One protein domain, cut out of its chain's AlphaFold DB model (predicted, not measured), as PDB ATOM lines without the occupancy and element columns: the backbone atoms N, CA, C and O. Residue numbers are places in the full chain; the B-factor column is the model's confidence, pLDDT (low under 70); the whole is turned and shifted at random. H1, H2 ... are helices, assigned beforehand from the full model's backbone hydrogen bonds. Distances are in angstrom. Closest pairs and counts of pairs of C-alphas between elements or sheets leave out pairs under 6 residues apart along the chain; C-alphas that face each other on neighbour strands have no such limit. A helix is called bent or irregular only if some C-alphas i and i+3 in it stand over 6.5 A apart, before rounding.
ATOM      1  N   LEU A 214     177.660 156.017 132.901       72.25
ATOM      2  CA  LEU A 214     176.556 156.904 132.569       72.25
ATOM      3  C   LEU A 214     175.349 156.482 133.412       72.25
ATOM      4  O   LEU A 214     174.929 155.323 133.371       72.25
ATOM      5  N   SER A 215     174.779 157.423 134.158       72.31
ATOM      6  CA  SER A 215     173.552 157.240 134.933       72.31
ATOM      7  C   SER A 215     172.553 158.363 134.635       72.31
ATOM      8  O   SER A 215     172.877 159.351 133.969       72.31
ATOM      9  N   GLY A 216     171.304 158.175 135.068       80.19
ATOM     10  CA  GLY A 216     170.268 159.201 134.961       80.19
ATOM     11  C   GLY A 216     169.962 159.640 133.514       80.19
ATOM     12  O   GLY A 216     169.944 158.797 132.608       80.19
ATOM     13  N   PRO A 217     169.720 160.946 133.281       80.50
ATOM     14  CA  PRO A 217     169.297 161.468 131.979       80.50
ATOM     15  C   PRO A 217     170.293 161.198 130.844       80.50
ATOM     16  O   PRO A 217     169.883 160.855 129.741       80.50
ATOM     17  N   ALA A 218     171.602 161.275 131.109       77.31
ATOM     18  CA  ALA A 218     172.626 161.057 130.086       77.31
ATOM     19  C   ALA A 218     172.601 159.619 129.542       77.31
ATOM     20  O   ALA A 218     172.640 159.400 128.330       77.31
ATOM     21  N   ALA A 219     172.471 158.628 130.431       77.69
ATOM     22  CA  ALA A 219     172.338 157.230 130.030       77.69
ATOM     23  C   ALA A 219     171.055 156.988 129.224       77.69
ATOM     24  O   ALA A 219     171.065 156.210 128.270       77.69
ATOM     25  N   PHE A 220     169.958 157.650 129.600       80.44
ATOM     26  CA  PHE A 220     168.694 157.558 128.879       80.44
ATOM     27  C   PHE A 220     168.807 158.139 127.464       80.44
ATOM     28  O   PHE A 220     168.446 157.457 126.508       80.44
ATOM     29  N   SER A 221     169.400 159.325 127.309       82.38
ATOM     30  CA  SER A 221     169.618 159.961 126.002       82.38
ATOM     31  C   SER A 221     170.470 159.103 125.068       82.38
ATOM     32  O   SER A 221     170.128 158.938 123.900       82.38
ATOM     33  N   VAL A 222     171.545 158.493 125.577       80.94
ATOM     34  CA  VAL A 222     172.399 157.600 124.777       80.94
ATOM     35  C   VAL A 222     171.639 156.348 124.331       80.94
ATOM     36  O   VAL A 222     171.747 155.941 123.174       80.94
ATOM     37  N   LYS A 223     170.833 155.745 125.214       81.94
ATOM     38  CA  LYS A 223     169.983 154.598 124.856       81.94
ATOM     39  C   LYS A 223     168.922 154.978 123.829       81.94
ATOM     40  O   LYS A 223     168.694 154.214 122.898       81.94
ATOM     41  N   LEU A 224     168.303 156.147 123.976       83.50
ATOM     42  CA  LEU A 224     167.304 156.646 123.035       83.50
ATOM     43  C   LEU A 224     167.924 156.911 121.659       83.50
ATOM     44  O   LEU A 224     167.356 156.501 120.654       83.50
ATOM     45  N   ALA A 225     169.117 157.507 121.607       82.44
ATOM     46  CA  ALA A 225     169.860 157.700 120.363       82.44
ATOM     47  C   ALA A 225     170.215 156.361 119.695       82.44
ATOM     48  O   ALA A 225     170.050 156.207 118.485       82.44
ATOM     49  N   ALA A 226     170.639 155.364 120.478       82.69
ATOM     50  CA  ALA A 226     170.918 154.024 119.969       82.69
ATOM     51  C   ALA A 226     169.660 153.318 119.443       82.69
ATOM     52  O   ALA A 226     169.714 152.662 118.403       82.69
ATOM     53  N   LEU A 227     168.525 153.481 120.128       82.31
ATOM     54  CA  LEU A 227     167.235 152.966 119.681       82.31
ATOM     55  C   LEU A 227     166.777 153.659 118.392       82.31
ATOM     56  O   LEU A 227     166.355 152.981 117.462       82.31
ATOM     57  N   ALA A 228     166.902 154.983 118.304       81.62
ATOM     58  CA  ALA A 228     166.569 155.739 117.101       81.62
ATOM     59  C   ALA A 228     167.423 155.297 115.905       81.62
ATOM     60  O   ALA A 228     166.898 155.099 114.811       81.62
ATOM     61  N   ALA A 229     168.722 155.062 116.118       77.56
ATOM     62  CA  ALA A 229     169.605 154.551 115.077       77.56
ATOM     63  C   ALA A 229     169.227 153.127 114.629       77.56
ATOM     64  O   ALA A 229     169.271 152.833 113.435       77.56
ATOM     65  N   LEU A 230     168.800 152.264 115.559       80.81
ATOM     66  CA  LEU A 230     168.255 150.941 115.242       80.81
ATOM     67  C   LEU A 230     166.963 151.041 114.419       80.81
ATOM     68  O   LEU A 230     166.852 150.387 113.388       80.81
ATOM     69  N   VAL A 231     166.004 151.867 114.847       79.75
ATOM     70  CA  VAL A 231     164.733 152.073 114.131       79.75
ATOM     71  C   VAL A 231     164.994 152.591 112.720       79.75
ATOM     72  O   VAL A 231     164.430 152.068 111.763       79.75
ATOM     73  N   TYR A 232     165.896 153.560 112.573       78.19
ATOM     74  CA  TYR A 232     166.282 154.084 111.268       78.19
ATOM     75  C   TYR A 232     166.924 153.014 110.375       78.19
ATOM     76  O   TYR A 232     166.585 152.909 109.197       78.19
ATOM     77  N   ALA A 233     167.820 152.193 110.933       75.38
ATOM     78  CA  ALA A 233     168.455 151.093 110.213       75.38
ATOM     79  C   ALA A 233     167.443 150.045 109.730       75.38
ATOM     80  O   ALA A 233     167.601 149.511 108.640       75.38
ATOM     81  N   ILE A 234     166.405 149.764 110.521       74.56
ATOM     82  CA  ILE A 234     165.321 148.852 110.136       74.56
ATOM     83  C   ILE A 234     164.458 149.481 109.042       74.56
ATOM     84  O   ILE A 234     164.219 148.847 108.019       74.56
ATOM     85  N   ALA A 235     164.028 150.732 109.234       75.50
ATOM     86  CA  ALA A 235     163.177 151.451 108.286       75.50
ATOM     87  C   ALA A 235     163.845 151.637 106.915       75.50
ATOM     88  O   ALA A 235     163.176 151.598 105.888       75.50
ATOM     89  N   SER A 236     165.168 151.795 106.901       70.56
ATOM     90  CA  SER A 236     165.967 151.942 105.677       70.56
ATOM     91  C   SER A 236     166.395 150.601 105.065       70.56
ATOM     92  O   SER A 236     167.100 150.589 104.060       70.56
ATOM     93  N   GLY A 237     166.000 149.476 105.674       72.75
ATOM     94  CA  GLY A 237     166.530 148.149 105.382       72.75
ATOM     95  C   GLY A 237     167.885 147.917 106.054       72.75
ATOM     96  O   GLY A 237     168.835 148.688 105.888       72.75
ATOM     97  N   ILE A 238     167.999 146.826 106.821       72.00
ATOM     98  CA  ILE A 238     169.269 146.473 107.462       72.00
ATOM     99  C   ILE A 238     170.260 146.070 106.366       72.00
ATOM    100  O   ILE A 238     170.106 145.043 105.711       72.00
ATOM    101  N   THR A 239     171.289 146.887 106.179       72.88
ATOM    102  CA  THR A 239     172.425 146.606 105.307       72.88
ATOM    103  C   THR A 239     173.563 146.025 106.140       72.88
ATOM    104  O   THR A 239     173.585 146.158 107.367       72.88
ATOM    105  N   ALA A 240     174.570 145.440 105.489       70.75
ATOM    106  CA  ALA A 240     175.805 145.061 106.181       70.75
ATOM    107  C   ALA A 240     176.428 146.268 106.917       70.75
ATOM    108  O   ALA A 240     176.952 146.128 108.020       70.75
ATOM    109  N   GLY A 241     176.288 147.469 106.340       67.06
ATOM    110  CA  GLY A 241     176.701 148.736 106.935       67.06
ATOM    111  C   GLY A 241     176.011 149.063 108.247       67.06
ATOM    112  O   GLY A 241     176.660 149.273 109.275       67.06
ATOM    113  N   SER A 242     174.680 149.081 108.227       68.31
ATOM    114  CA  SER A 242     173.910 149.412 109.420       68.31
ATOM    115  C   SER A 242     174.025 148.334 110.496       68.31
ATOM    116  O   SER A 242     174.135 148.678 111.671       68.31
ATOM    117  N   LEU A 243     174.118 147.051 110.126       74.31
ATOM    118  CA  LEU A 243     174.364 145.964 111.077       74.31
ATOM    119  C   LEU A 243     175.676 146.159 111.840       74.31
ATOM    120  O   LEU A 243     175.706 146.064 113.063       74.31
ATOM    121  N   VAL A 244     176.767 146.438 111.133       71.12
ATOM    122  CA  VAL A 244     178.085 146.658 111.738       71.12
ATOM    123  C   VAL A 244     178.085 147.881 112.639       71.12
ATOM    124  O   VAL A 244     178.612 147.817 113.748       71.12
ATOM    125  N   PHE A 245     177.491 148.985 112.189       73.75
ATOM    126  CA  PHE A 245     177.351 150.177 113.018       73.75
ATOM    127  C   PHE A 245     176.609 149.845 114.320       73.75
ATOM    128  O   PHE A 245     177.088 150.176 115.407       73.75
ATOM    129  N   LEU A 246     175.492 149.118 114.225       75.44
ATOM    130  CA  LEU A 246     174.729 148.665 115.384       75.44
ATOM    131  C   LEU A 246     175.546 147.724 116.270       75.44
ATOM    132  O   LEU A 246     175.524 147.879 117.483       75.44
ATOM    133  N   LEU A 247     176.315 146.793 115.708       75.31
ATOM    134  CA  LEU A 247     177.185 145.890 116.470       75.31
ATOM    135  C   LEU A 247     178.270 146.641 117.236       75.31
ATOM    136  O   LEU A 247     178.461 146.384 118.425       75.31
ATOM    137  N   THR A 248     178.950 147.582 116.584       74.62
ATOM    138  CA  THR A 248     179.953 148.440 117.222       74.62
ATOM    139  C   THR A 248     179.308 149.257 118.336       74.62
ATOM    140  O   THR A 248     179.815 149.266 119.457       74.62
ATOM    141  N   LEU A 249     178.139 149.853 118.084       76.75
ATOM    142  CA  LEU A 249     177.375 150.583 119.093       76.75
ATOM    143  C   LEU A 249     176.955 149.676 120.262       76.75
ATOM    144  O   LEU A 249     177.133 150.047 121.416       76.75
ATOM    145  N   HIS A 250     176.475 148.462 119.994       76.75
ATOM    146  CA  HIS A 250     176.085 147.479 121.009       76.75
ATOM    147  C   HIS A 250     177.257 147.067 121.896       76.75
ATOM    148  O   HIS A 250     177.116 146.991 123.116       76.75
ATOM    149  N   LEU A 251     178.418 146.802 121.294       73.94
ATOM    150  CA  LEU A 251     179.631 146.432 122.018       73.94
ATOM    151  C   LEU A 251     180.149 147.598 122.861       73.94
ATOM    152  O   LEU A 251     180.521 147.389 124.014       73.94
ATOM    153  N   LEU A 252     180.134 148.822 122.326       73.38
ATOM    154  CA  LEU A 252     180.483 150.024 123.081       73.38
ATOM    155  C   LEU A 252     179.545 150.196 124.275       73.38
ATOM    156  O   LEU A 252     180.001 150.221 125.411       73.38
ATOM    157  N   LEU A 253     178.231 150.216 124.045       74.25
ATOM    158  CA  LEU A 253     177.236 150.388 125.104       74.25
ATOM    159  C   LEU A 253     177.275 149.256 126.132       74.25
ATOM    160  O   LEU A 253     177.135 149.517 127.322       74.25
ATOM    161  N   GLY A 254     177.509 148.014 125.709       70.06
ATOM    162  CA  GLY A 254     177.666 146.873 126.607       70.06
ATOM    163  C   GLY A 254     178.880 147.010 127.528       70.06
ATOM    164  O   GLY A 254     178.776 146.713 128.714       70.06
ATOM    165  N   ASN A 255     180.010 147.507 127.016       66.06
ATOM    166  CA  ASN A 255     181.206 147.742 127.832       66.06
ATOM    167  C   ASN A 255     181.117 149.036 128.674       66.06
ATOM    168  O   ASN A 255     181.741 149.104 129.730       66.06
ATOM    169  N   SER A 256     180.342 150.039 128.242       64.69
ATOM    170  CA  SER A 256     180.208 151.336 128.931       64.69
ATOM    171  C   SER A 256     179.090 151.372 129.975       64.69
ATOM    172  O   SER A 256     179.270 151.887 131.074       64.69
ATOM    173  N   LEU A 257     177.905 150.850 129.643       63.50
ATOM    174  CA  LEU A 257     176.698 150.986 130.465       63.50
ATOM    175  C   LEU A 257     176.493 149.816 131.425       63.50
ATOM    176  O   LEU A 257     175.784 149.957 132.423       63.50
ATOM    177  N   LYS A 258     177.065 148.643 131.140       65.62
ATOM    178  CA  LYS A 258     176.772 147.424 131.900       65.62
ATOM    179  C   LYS A 258     177.978 146.954 132.714       65.62
ATOM    180  O   LYS A 258     179.115 147.188 132.313       65.62
ATOM    181  N   PRO A 259     177.751 146.374 133.909       62.59
ATOM    182  CA  PRO A 259     178.833 145.818 134.716       62.59
ATOM    183  C   PRO A 259     179.612 144.770 133.923       62.59
ATOM    184  O   PRO A 259     179.035 144.072 133.088       62.59
ATOM    185  N   GLU A 260     180.903 144.612 134.217       61.59
ATOM    186  CA  GLU A 260     181.784 143.692 133.482       61.59
ATOM    187  C   GLU A 260     181.244 142.248 133.466       61.59
ATOM    188  O   GLU A 260     181.325 141.557 132.449       61.59
ATOM    189  N   LYS A 261     180.568 141.843 134.550       61.62
ATOM    190  CA  LYS A 261     179.887 140.545 134.701       61.62
ATOM    191  C   LYS A 261     178.776 140.311 133.659       61.62
ATOM    192  O   LYS A 261     178.519 139.177 133.273       61.62
ATOM    193  N   VAL A 262     178.154 141.376 133.146       62.41
ATOM    194  CA  VAL A 262     177.056 141.322 132.158       62.41
ATOM    195  C   VAL A 262     177.571 141.453 130.718       62.41
ATOM    196  O   VAL A 262     176.886 141.050 129.775       62.41
ATOM    197  N   ALA A 263     178.793 141.961 130.519       57.91
ATOM    198  CA  ALA A 263     179.370 142.216 129.196       57.91
ATOM    199  C   ALA A 263     179.485 140.947 128.322       57.91
ATOM    200  O   ALA A 263     179.413 141.032 127.096       57.91
ATOM    201  N   PHE A 264     179.588 139.754 128.923       59.69
ATOM    202  CA  PHE A 264     179.550 138.476 128.197       59.69
ATOM    203  C   PHE A 264     178.226 138.248 127.450       59.69
ATOM    204  O   PHE A 264     178.227 137.814 126.295       59.69
ATOM    205  N   SER A 265     177.093 138.583 128.077       63.75
ATOM    206  CA  SER A 265     175.780 138.477 127.431       63.75
ATOM    207  C   SER A 265     175.691 139.400 126.213       63.75
ATOM    208  O   SER A 265     175.107 139.034 125.199       63.75
ATOM    209  N   TYR A 266     176.341 140.566 126.260       66.50
ATOM    210  CA  TYR A 266     176.391 141.475 125.114       66.50
ATOM    211  C   TYR A 266     177.249 140.924 123.977       66.50
ATOM    212  O   TYR A 266     176.832 140.997 122.826       66.50
ATOM    213  N   ARG A 267     178.403 140.315 124.280       66.25
ATOM    214  CA  ARG A 267     179.278 139.703 123.262       66.25
ATOM    215  C   ARG A 267     178.609 138.524 122.554       66.25
ATOM    216  O   ARG A 267     178.653 138.444 121.332       66.25
ATOM    217  N   SER A 268     177.968 137.635 123.314       66.25
ATOM    218  CA  SER A 268     177.234 136.488 122.755       66.25
ATOM    219  C   SER A 268     176.046 136.931 121.900       66.25
ATOM    220  O   SER A 268     175.865 136.415 120.799       66.25
ATOM    221  N   LYS A 269     175.300 137.954 122.336       71.75
ATOM    222  CA  LYS A 269     174.247 138.575 121.520       71.75
ATOM    223  C   LYS A 269     174.803 139.187 120.239       71.75
ATOM    224  O   LYS A 269     174.273 138.896 119.181       71.75
ATOM    225  N   SER A 270     175.894 139.955 120.297       72.75
ATOM    226  CA  SER A 270     176.543 140.513 119.100       72.75
ATOM    227  C   SER A 270     176.898 139.438 118.068       72.75
ATOM    228  O   SER A 270     176.667 139.639 116.881       72.75
ATOM    229  N   PHE A 271     177.383 138.272 118.504       72.38
ATOM    230  CA  PHE A 271     177.636 137.145 117.602       72.38
ATOM    231  C   PHE A 271     176.347 136.581 116.980       72.38
ATOM    232  O   PHE A 271     176.295 136.366 115.771       72.38
ATOM    233  N   MET A 272     175.286 136.401 117.776       72.56
ATOM    234  CA  MET A 272     173.979 135.958 117.266       72.56
ATOM    235  C   MET A 272     173.402 136.931 116.230       72.56
ATOM    236  O   MET A 272     172.874 136.484 115.218       72.56
ATOM    237  N   LEU A 273     173.541 138.247 116.441       74.62
ATOM    238  CA  LEU A 273     173.081 139.269 115.493       74.62
ATOM    239  C   LEU A 273     173.791 139.126 114.128       74.62
ATOM    240  O   LEU A 273     173.134 139.189 113.095       74.62
ATOM    241  N   VAL A 274     175.109 138.877 114.113       76.19
ATOM    242  CA  VAL A 274     175.869 138.626 112.868       76.19
ATOM    243  C   VAL A 274     175.395 137.348 112.179       76.19
ATOM    244  O   VAL A 274     175.146 137.351 110.976       76.19
ATOM    245  N   LEU A 275     175.268 136.258 112.941       77.19
ATOM    246  CA  LEU A 275     174.897 134.949 112.408       77.19
ATOM    247  C   LEU A 275     173.498 134.970 111.781       77.19
ATOM    248  O   LEU A 275     173.318 134.493 110.665       77.19
ATOM    249  N   ILE A 276     172.517 135.548 112.479       75.00
ATOM    250  CA  ILE A 276     171.137 135.634 111.993       75.00
ATOM    251  C   ILE A 276     171.066 136.509 110.735       75.00
ATOM    252  O   ILE A 276     170.384 136.135 109.785       75.00
ATOM    253  N   PHE A 277     171.809 137.620 110.684       75.38
ATOM    254  CA  PHE A 277     171.868 138.452 109.482       75.38
ATOM    255  C   PHE A 277     172.466 137.695 108.287       75.38
ATOM    256  O   PHE A 277     171.917 137.744 107.188       75.38
ATOM    257  N   ALA A 278     173.559 136.952 108.499       77.94
ATOM    258  CA  ALA A 278     174.183 136.142 107.453       77.94
ATOM    259  C   ALA A 278     173.232 135.053 106.925       77.94
ATOM    260  O   ALA A 278     173.108 134.877 105.713       77.94
ATOM    261  N   LEU A 279     172.510 134.370 107.819       79.88
ATOM    262  CA  LEU A 279     171.503 133.371 107.451       79.88
ATOM    263  C   LEU A 279     170.313 133.993 106.708       79.88
ATOM    264  O   LEU A 279     169.848 133.418 105.730       79.88
ATOM    265  N   GLY A 280     169.857 135.179 107.123       75.62
ATOM    266  CA  GLY A 280     168.798 135.926 106.438       75.62
ATOM    267  C   GLY A 280     169.182 136.380 105.028       75.62
ATOM    268  O   GLY A 280     168.324 136.430 104.153       75.62
ATOM    269  N   GLY A 281     170.466 136.672 104.792       74.50
ATOM    270  CA  GLY A 281     170.992 136.962 103.456       74.50
ATOM    271  C   GLY A 281     171.137 135.719 102.572       74.50
ATOM    272  O   GLY A 281     170.951 135.809 101.362       74.50
ATOM    273  N   ALA A 282     171.441 134.560 103.164       78.81
ATOM    274  CA  ALA A 282     171.569 133.297 102.439       78.81
ATOM    275  C   ALA A 282     170.205 132.675 102.095       78.81
ATOM    276  O   ALA A 282     170.038 132.142 101.001       78.81
ATOM    277  N   TRP A 283     169.227 132.755 103.006       79.12
ATOM    278  CA  TRP A 283     167.890 132.173 102.870       79.12
ATOM    279  C   TRP A 283     166.799 133.218 103.136       79.12
ATOM    280  O   TRP A 283     166.586 133.635 104.273       79.12
ATOM    281  N   GLY A 284     166.027 133.573 102.103       70.19
ATOM    282  CA  GLY A 284     164.987 134.610 102.191       70.19
ATOM    283  C   GLY A 284     163.913 134.366 103.263       70.19
ATOM    284  O   GLY A 284     163.402 135.318 103.846       70.19
ATOM    285  N   GLY A 285     163.629 133.104 103.610       71.75
ATOM    286  CA  GLY A 285     162.704 132.756 104.700       71.75
ATOM    287  C   GLY A 285     163.188 133.177 106.097       71.75
ATOM    288  O   GLY A 285     162.379 133.359 107.004       71.75
ATOM    289  N   PHE A 286     164.495 133.397 106.269       70.75
ATOM    290  CA  PHE A 286     165.098 133.834 107.530       70.75
ATOM    291  C   PHE A 286     165.089 135.362 107.690       70.75
ATOM    292  O   PHE A 286     165.438 135.855 108.762       70.75
ATOM    293  N   TYR A 287     164.633 136.127 106.689       68.69
ATOM    294  CA  TYR A 287     164.537 137.589 106.769       68.69
ATOM    295  C   TYR A 287     163.735 138.061 107.993       68.69
ATOM    296  O   TYR A 287     164.109 139.034 108.648       68.69
ATOM    297  N   TYR A 288     162.680 137.332 108.370       74.19
ATOM    298  CA  TYR A 288     161.858 137.660 109.537       74.19
ATOM    299  C   TYR A 288     162.622 137.585 110.870       74.19
ATOM    300  O   TYR A 288     162.261 138.280 111.819       74.19
ATOM    301  N   LEU A 289     163.722 136.828 110.952       76.00
ATOM    302  CA  LEU A 289     164.562 136.774 112.154       76.00
ATOM    303  C   LEU A 289     165.369 138.062 112.375       76.00
ATOM    304  O   LEU A 289     165.810 138.315 113.497       76.00
ATOM    305  N   ASN A 290     165.488 138.939 111.373       70.19
ATOM    306  CA  ASN A 290     166.032 140.286 111.577       70.19
ATOM    307  C   ASN A 290     165.168 141.125 112.541       70.19
ATOM    308  O   ASN A 290     165.683 142.004 113.232       70.19
ATOM    309  N   TRP A 291     163.871 140.824 112.669       75.19
ATOM    310  CA  TRP A 291     163.017 141.446 113.687       75.19
ATOM    311  C   TRP A 291     163.332 140.943 115.097       75.19
ATOM    312  O   TRP A 291     163.280 141.716 116.054       75.19
ATOM    313  N   LEU A 292     163.742 139.678 115.232       74.56
ATOM    314  CA  LEU A 292     164.212 139.125 116.503       74.56
ATOM    315  C   LEU A 292     165.530 139.787 116.939       74.56
ATOM    316  O   LEU A 292     165.662 140.172 118.098       74.56
ATOM    317  N   ILE A 293     166.468 139.996 116.005       69.56
ATOM    318  CA  ILE A 293     167.704 140.782 116.203       69.56
ATOM    319  C   ILE A 293     167.370 142.164 116.782       69.56
ATOM    320  O   ILE A 293     167.903 142.557 117.823       69.56
ATOM    321  N   ALA A 294     166.470 142.891 116.117       71.56
ATOM    322  CA  ALA A 294     166.055 144.227 116.524       71.56
ATOM    323  C   ALA A 294     165.431 144.239 117.926       71.56
ATOM    324  O   ALA A 294     165.819 145.047 118.774       71.56
ATOM    325  N   ALA A 295     164.521 143.302 118.202       78.44
ATOM    326  CA  ALA A 295     163.887 143.162 119.508       78.44
ATOM    327  C   ALA A 295     164.913 142.862 120.614       78.44
ATOM    328  O   ALA A 295     164.885 143.487 121.676       78.44
ATOM    329  N   MET A 296     165.871 141.962 120.361       75.06
ATOM    330  CA  MET A 296     166.933 141.619 121.315       75.06
ATOM    331  C   MET A 296     167.869 142.795 121.602       75.06
ATOM    332  O   MET A 296     168.291 142.971 122.751       75.06
ATOM    333  N   PHE A 297     168.185 143.598 120.584       74.88
ATOM    334  CA  PHE A 297     168.989 144.808 120.730       74.88
ATOM    335  C   PHE A 297     168.258 145.860 121.562       74.88
ATOM    336  O   PHE A 297     168.804 146.344 122.554       74.88
ATOM    337  N   ALA A 298     167.010 146.178 121.200       79.31
ATOM    338  CA  ALA A 298     166.182 147.141 121.919       79.31
ATOM    339  C   ALA A 298     166.004 146.722 123.384       79.31
ATOM    340  O   ALA A 298     166.259 147.515 124.290       79.31
ATOM    341  N   TYR A 299     165.688 145.448 123.632       79.88
ATOM    342  CA  TYR A 299     165.615 144.896 124.983       79.88
ATOM    343  C   TYR A 299     166.946 145.060 125.733       79.88
ATOM    344  O   TYR A 299     166.964 145.493 126.884       79.88
ATOM    345  N   GLY A 300     168.075 144.777 125.077       73.06
ATOM    346  CA  GLY A 300     169.412 144.958 125.641       73.06
ATOM    347  C   GLY A 300     169.750 146.406 126.015       73.06
ATOM    348  O   GLY A 300     170.543 146.624 126.924       73.06
ATOM    349  N   LEU A 301     169.162 147.427 125.398       74.62
ATOM    350  CA  LEU A 301     169.432 148.814 125.803       74.62
ATOM    351  C   LEU A 301     168.857 149.128 127.191       74.62
ATOM    352  O   LEU A 301     169.490 149.810 128.006       74.62
ATOM    353  N   PHE A 302     167.670 148.604 127.489       78.06
ATOM    354  CA  PHE A 302     166.914 148.983 128.683       78.06
ATOM    355  C   PHE A 302     167.020 147.957 129.806       78.06
ATOM    356  O   PHE A 302     167.172 148.342 130.965       78.06
ATOM    357  N   PHE A 303     167.078 146.670 129.474       76.62
ATOM    358  CA  PHE A 303     166.975 145.580 130.437       76.62
ATOM    359  C   PHE A 303     168.271 144.771 130.537       76.62
ATOM    360  O   PHE A 303     169.126 144.779 129.647       76.62
ATOM    361  N   ASN A 304     168.467 144.095 131.669       70.62
ATOM    362  CA  ASN A 304     169.522 143.090 131.801       70.62
ATOM    363  C   ASN A 304     169.084 141.790 131.113       70.62
ATOM    364  O   ASN A 304     167.894 141.545 130.909       70.62
ATOM    365  N   CYS A 305     170.048 140.941 130.746       67.00
ATOM    366  CA  CYS A 305     169.730 139.585 130.299       67.00
ATOM    367  C   CYS A 305     168.851 138.891 131.352       67.00
ATOM    368  O   CYS A 305     169.194 138.982 132.527       67.00
ATOM    369  N   PRO A 306     167.798 138.146 130.972       67.62
ATOM    370  CA  PRO A 306     167.031 137.338 131.924       67.62
ATOM    371  C   PRO A 306     167.925 136.384 132.733       67.62
ATOM    372  O   PRO A 306     167.702 136.158 133.915       67.62
ATOM    373  N   CYS A 307     169.019 135.917 132.124       63.81
ATOM    374  CA  CYS A 307     170.060 135.126 132.775       63.81
ATOM    375  C   CYS A 307     170.738 135.824 133.972       63.81
ATOM    376  O   CYS A 307     171.275 135.143 134.843       63.81
ATOM    377  N   MET A 308     170.684 137.159 134.057       65.69
ATOM    378  CA  MET A 308     171.178 137.908 135.214       65.69
ATOM    379  C   MET A 308     170.305 137.729 136.452       65.69
ATOM    380  O   MET A 308     170.848 137.786 137.543       65.69
ATOM    381  N   LEU A 309     169.005 137.447 136.312       68.06
ATOM    382  CA  LEU A 309     168.140 137.138 137.460       68.06
ATOM    383  C   LEU A 309     168.591 135.842 138.145       68.06
ATOM    384  O   LEU A 309     168.617 135.735 139.369       68.06
ATOM    385  N   VAL A 310     168.999 134.860 137.336       66.69
ATOM    386  CA  VAL A 310     169.570 133.599 137.819       66.69
ATOM    387  C   VAL A 310     170.963 133.847 138.400       66.69
ATOM    388  O   VAL A 310     171.269 133.368 139.487       66.69
ATOM    389  N   TYR A 311     171.788 134.656 137.733       63.91
ATOM    390  CA  TYR A 311     173.117 134.998 138.237       63.91
ATOM    391  C   TYR A 311     173.076 135.759 139.567       63.91
ATOM    392  O   TYR A 311     173.820 135.419 140.474       63.91
ATOM    393  N   GLU A 312     172.225 136.770 139.728       66.12
ATOM    394  CA  GLU A 312     172.125 137.530 140.980       66.12
ATOM    395  C   GLU A 312     171.732 136.621 142.146       66.12
ATOM    396  O   GLU A 312     172.315 136.722 143.224       66.12
ATOM    397  N   LYS A 313     170.826 135.669 141.895       72.69
ATOM    398  CA  LYS A 313     170.355 134.713 142.897       72.69
ATOM    399  C   LYS A 313     171.358 133.598 143.215       72.69
ATOM    400  O   LYS A 313     171.458 133.196 144.367       72.69
ATOM    401  N   TYR A 314     172.080 133.085 142.218       70.25
ATOM    402  CA  TYR A 314     172.892 131.865 142.361       70.25
ATOM    403  C   TYR A 314     174.395 132.067 142.121       70.25
ATOM    404  O   TYR A 314     175.154 131.104 142.186       70.25
ATOM    405  N   GLN A 315     174.832 133.289 141.797       65.31
ATOM    406  CA  GLN A 315     176.197 133.637 141.356       65.31
ATOM    407  C   GLN A 315     176.734 132.712 140.249       65.31
ATOM    408  O   GLN A 315     177.937 132.501 140.105       65.31
ATOM    409  N   ARG A 316     175.823 132.154 139.447       62.16
ATOM    410  CA  ARG A 316     176.109 131.272 138.315       62.16
ATOM    411  C   ARG A 316     175.344 131.759 137.107       62.16
ATOM    412  O   ARG A 316     174.144 132.015 137.180       62.16
ATOM    413  N   CYS A 317     176.044 131.914 135.991       59.53
ATOM    414  CA  CYS A 317     175.401 132.235 134.730       59.53
ATOM    415  C   CYS A 317     175.126 130.907 134.015       59.53
ATOM    416  O   CYS A 317     176.090 130.238 133.642       59.53
ATOM    417  N   PRO A 318     173.857 130.530 133.771       62.41
ATOM    418  CA  PRO A 318     173.522 129.271 133.094       62.41
ATOM    419  C   PRO A 318     174.223 129.125 131.737       62.41
ATOM    420  O   PRO A 318     174.615 128.036 131.334       62.41
ATOM    421  N   CYS A 319     174.439 130.252 131.051       59.25
ATOM    422  CA  CYS A 319     175.126 130.301 129.766       59.25
ATOM    423  C   CYS A 319     176.638 130.007 129.863       59.25
ATOM    424  O   CYS A 319     177.233 129.609 128.865       59.25
ATOM    425  N   PHE A 320     177.271 130.234 131.023       54.47
ATOM    426  CA  PHE A 320     178.685 129.908 131.265       54.47
ATOM    427  C   PHE A 320     178.871 128.426 131.600       54.47
ATOM    428  O   PHE A 320     179.797 127.809 131.072       54.47
ATOM    429  N   ASP A 321     177.966 127.861 132.407       56.59
ATOM    430  CA  ASP A 321     177.993 126.441 132.776       56.59
ATOM    431  C   ASP A 321     177.801 125.543 131.541       56.59
ATOM    432  O   ASP A 321     178.496 124.542 131.390       56.59
ATOM    433  N   LEU A 322     176.953 125.955 130.588       55.31
ATOM    434  CA  LEU A 322     176.767 125.269 129.297       55.31
ATOM    435  C   LEU A 322     178.014 125.266 128.394       55.31
ATOM    436  O   LEU A 322     178.170 124.363 127.578       55.31
ATOM    437  N   LEU A 323     178.892 126.269 128.511       54.69
ATOM    438  CA  LEU A 323     180.114 126.396 127.702       54.69
ATOM    439  C   LEU A 323     181.382 125.973 128.463       54.69
ATOM    440  O   LEU A 323     182.492 126.223 127.987       54.69
ATOM    441  N   GLY A 324     181.235 125.361 129.644       47.88
ATOM    442  CA  GLY A 324     182.334 124.781 130.424       47.88
ATOM    443  C   GLY A 324     183.380 125.781 130.925       47.88
ATOM    444  O   GLY A 324     184.451 125.378 131.376       47.88
ATOM    445  N   LYS A 325     183.118 127.092 130.851       48.44
ATOM    446  CA  LYS A 325     184.044 128.111 131.353       48.44
ATOM    447  C   LYS A 325     183.644 128.457 132.777       48.44
ATOM    448  O   LYS A 325     182.641 129.126 132.995       48.44
ATOM    449  N   ALA A 326     184.439 128.009 133.746       42.88
ATOM    450  CA  ALA A 326     184.293 128.441 135.127       42.88
ATOM    451  C   ALA A 326     184.316 129.978 135.177       42.88
ATOM    452  O   ALA A 326     185.229 130.614 134.645       42.88
ATOM    453  N   CYS A 327     183.288 130.575 135.778       41.44
ATOM    454  CA  CYS A 327     183.300 131.997 136.090       41.44
ATOM    455  C   CYS A 327     184.543 132.267 136.957       41.44
ATOM    456  O   CYS A 327     184.706 131.569 137.964       41.44
ATOM    457  N   PRO A 328     185.442 133.203 136.594       40.53
ATOM    458  CA  PRO A 328     186.490 133.603 137.518       40.53
ATOM    459  C   PRO A 328     185.796 134.141 138.773       40.53
ATOM    460  O   PRO A 328     184.904 134.989 138.658       40.53
ATOM    461  N   LYS A 329     186.121 133.522 139.912       39.31
ATOM    462  CA  LYS A 329     185.587 133.871 141.231       39.31
ATOM    463  C   LYS A 329     185.923 135.309 141.592       39.31
ATOM    464  O   LYS A 329     187.037 135.746 141.226       39.31
TER     465      LYS A 329
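AT A GLANCE: This is residues 214 to 329 of the 329 residues of an uncharacterized protein of Elusimicrobia bacterium (UniProt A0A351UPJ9). Four helices, H1 to H4, make a flat up-and-down bundle, each running back against the one before it, with H4 coming round to H1 again. Two short helices, H5 and H6, form a small head near the end of the bundle where H3 begins, and an unnamed tail, residues 322 to 329, follows. The printed part has 116 residues with six named helices, H1 to H6 in that order, and no named strand; the class is all helix. It is compact, with a radius of gyration of the C-alphas of 15.1 A, and spans 43 by 37 by 18 A.

HOW THE PARTS SIT: H1, residues 216 to 235, and H2, residues 240 to 257, form a helical hairpin and touch at a shallow tilt of 16 degrees, opposite ways; the closest C-alphas are those of Ala 233 and Ser 242, 5.8 A apart. H3, residues 260 to 282, makes the next hairpin with H2, at a shallow tilt of 10 degrees, with the C-alphas of Gly 254 and Ala 263 closest at 5.6 A. H4, residues 284 to 302, makes a third hairpin with H3, at a shallow tilt of 19 degrees, and the C-alphas of Gly 280 and Phe 286 come to 4.4 A. H4 touches H1 with residues 294 to 302 alone, closest at the C-alphas of Lys 223 and Leu 301, 5.9 A. H1 and H3 are apart. H5, residues 307 to 314, is apart from H4 and touches H6, residues 318 to 321, where the C-alphas of Cys 307 and Pro 318 are closest at 6.8 A. H3 and H6 are near each other, with 5 pairs of C-alphas within 10 A. In H1, H2 and H5 every O i to N i+4 pair is within hydrogen-bond range, against 16 of 19 in H3 and 9 of 15 in H4; H6 is too short for such a pair.

IN THESE COORDINATES: H1 starts at C-alpha 216 (170.268, 159.201, 134.961) and is 28.7 A long. H2 is 25.0 A long. H3, the longest by residues, measures 34.3 A and ends at C-alpha 282 (171.569, 133.297, 102.439); H4 measures 30.2 A. H3 and H4 are only just irregular: C-alphas 261 and 264 are 6.8 A apart, and C-alphas 285 and 288 are 6.9 A apart. H5 is 10.5 A long, and H6, 5.3 A long, ends at C-alpha 321 (177.993, 126.441, 132.776).

THE WHOLE: The two C-alphas farthest apart are those of Ser 236 and Lys 329, 44.4 A. The printed part has no cut, the five links between helices are tight, and Lys 329 is the chain's last residue. The mean pLDDT of the printed part is 70.4; 41 residues are under 70, among them residues 255 to 268, 305 to 312 and 315 to 329.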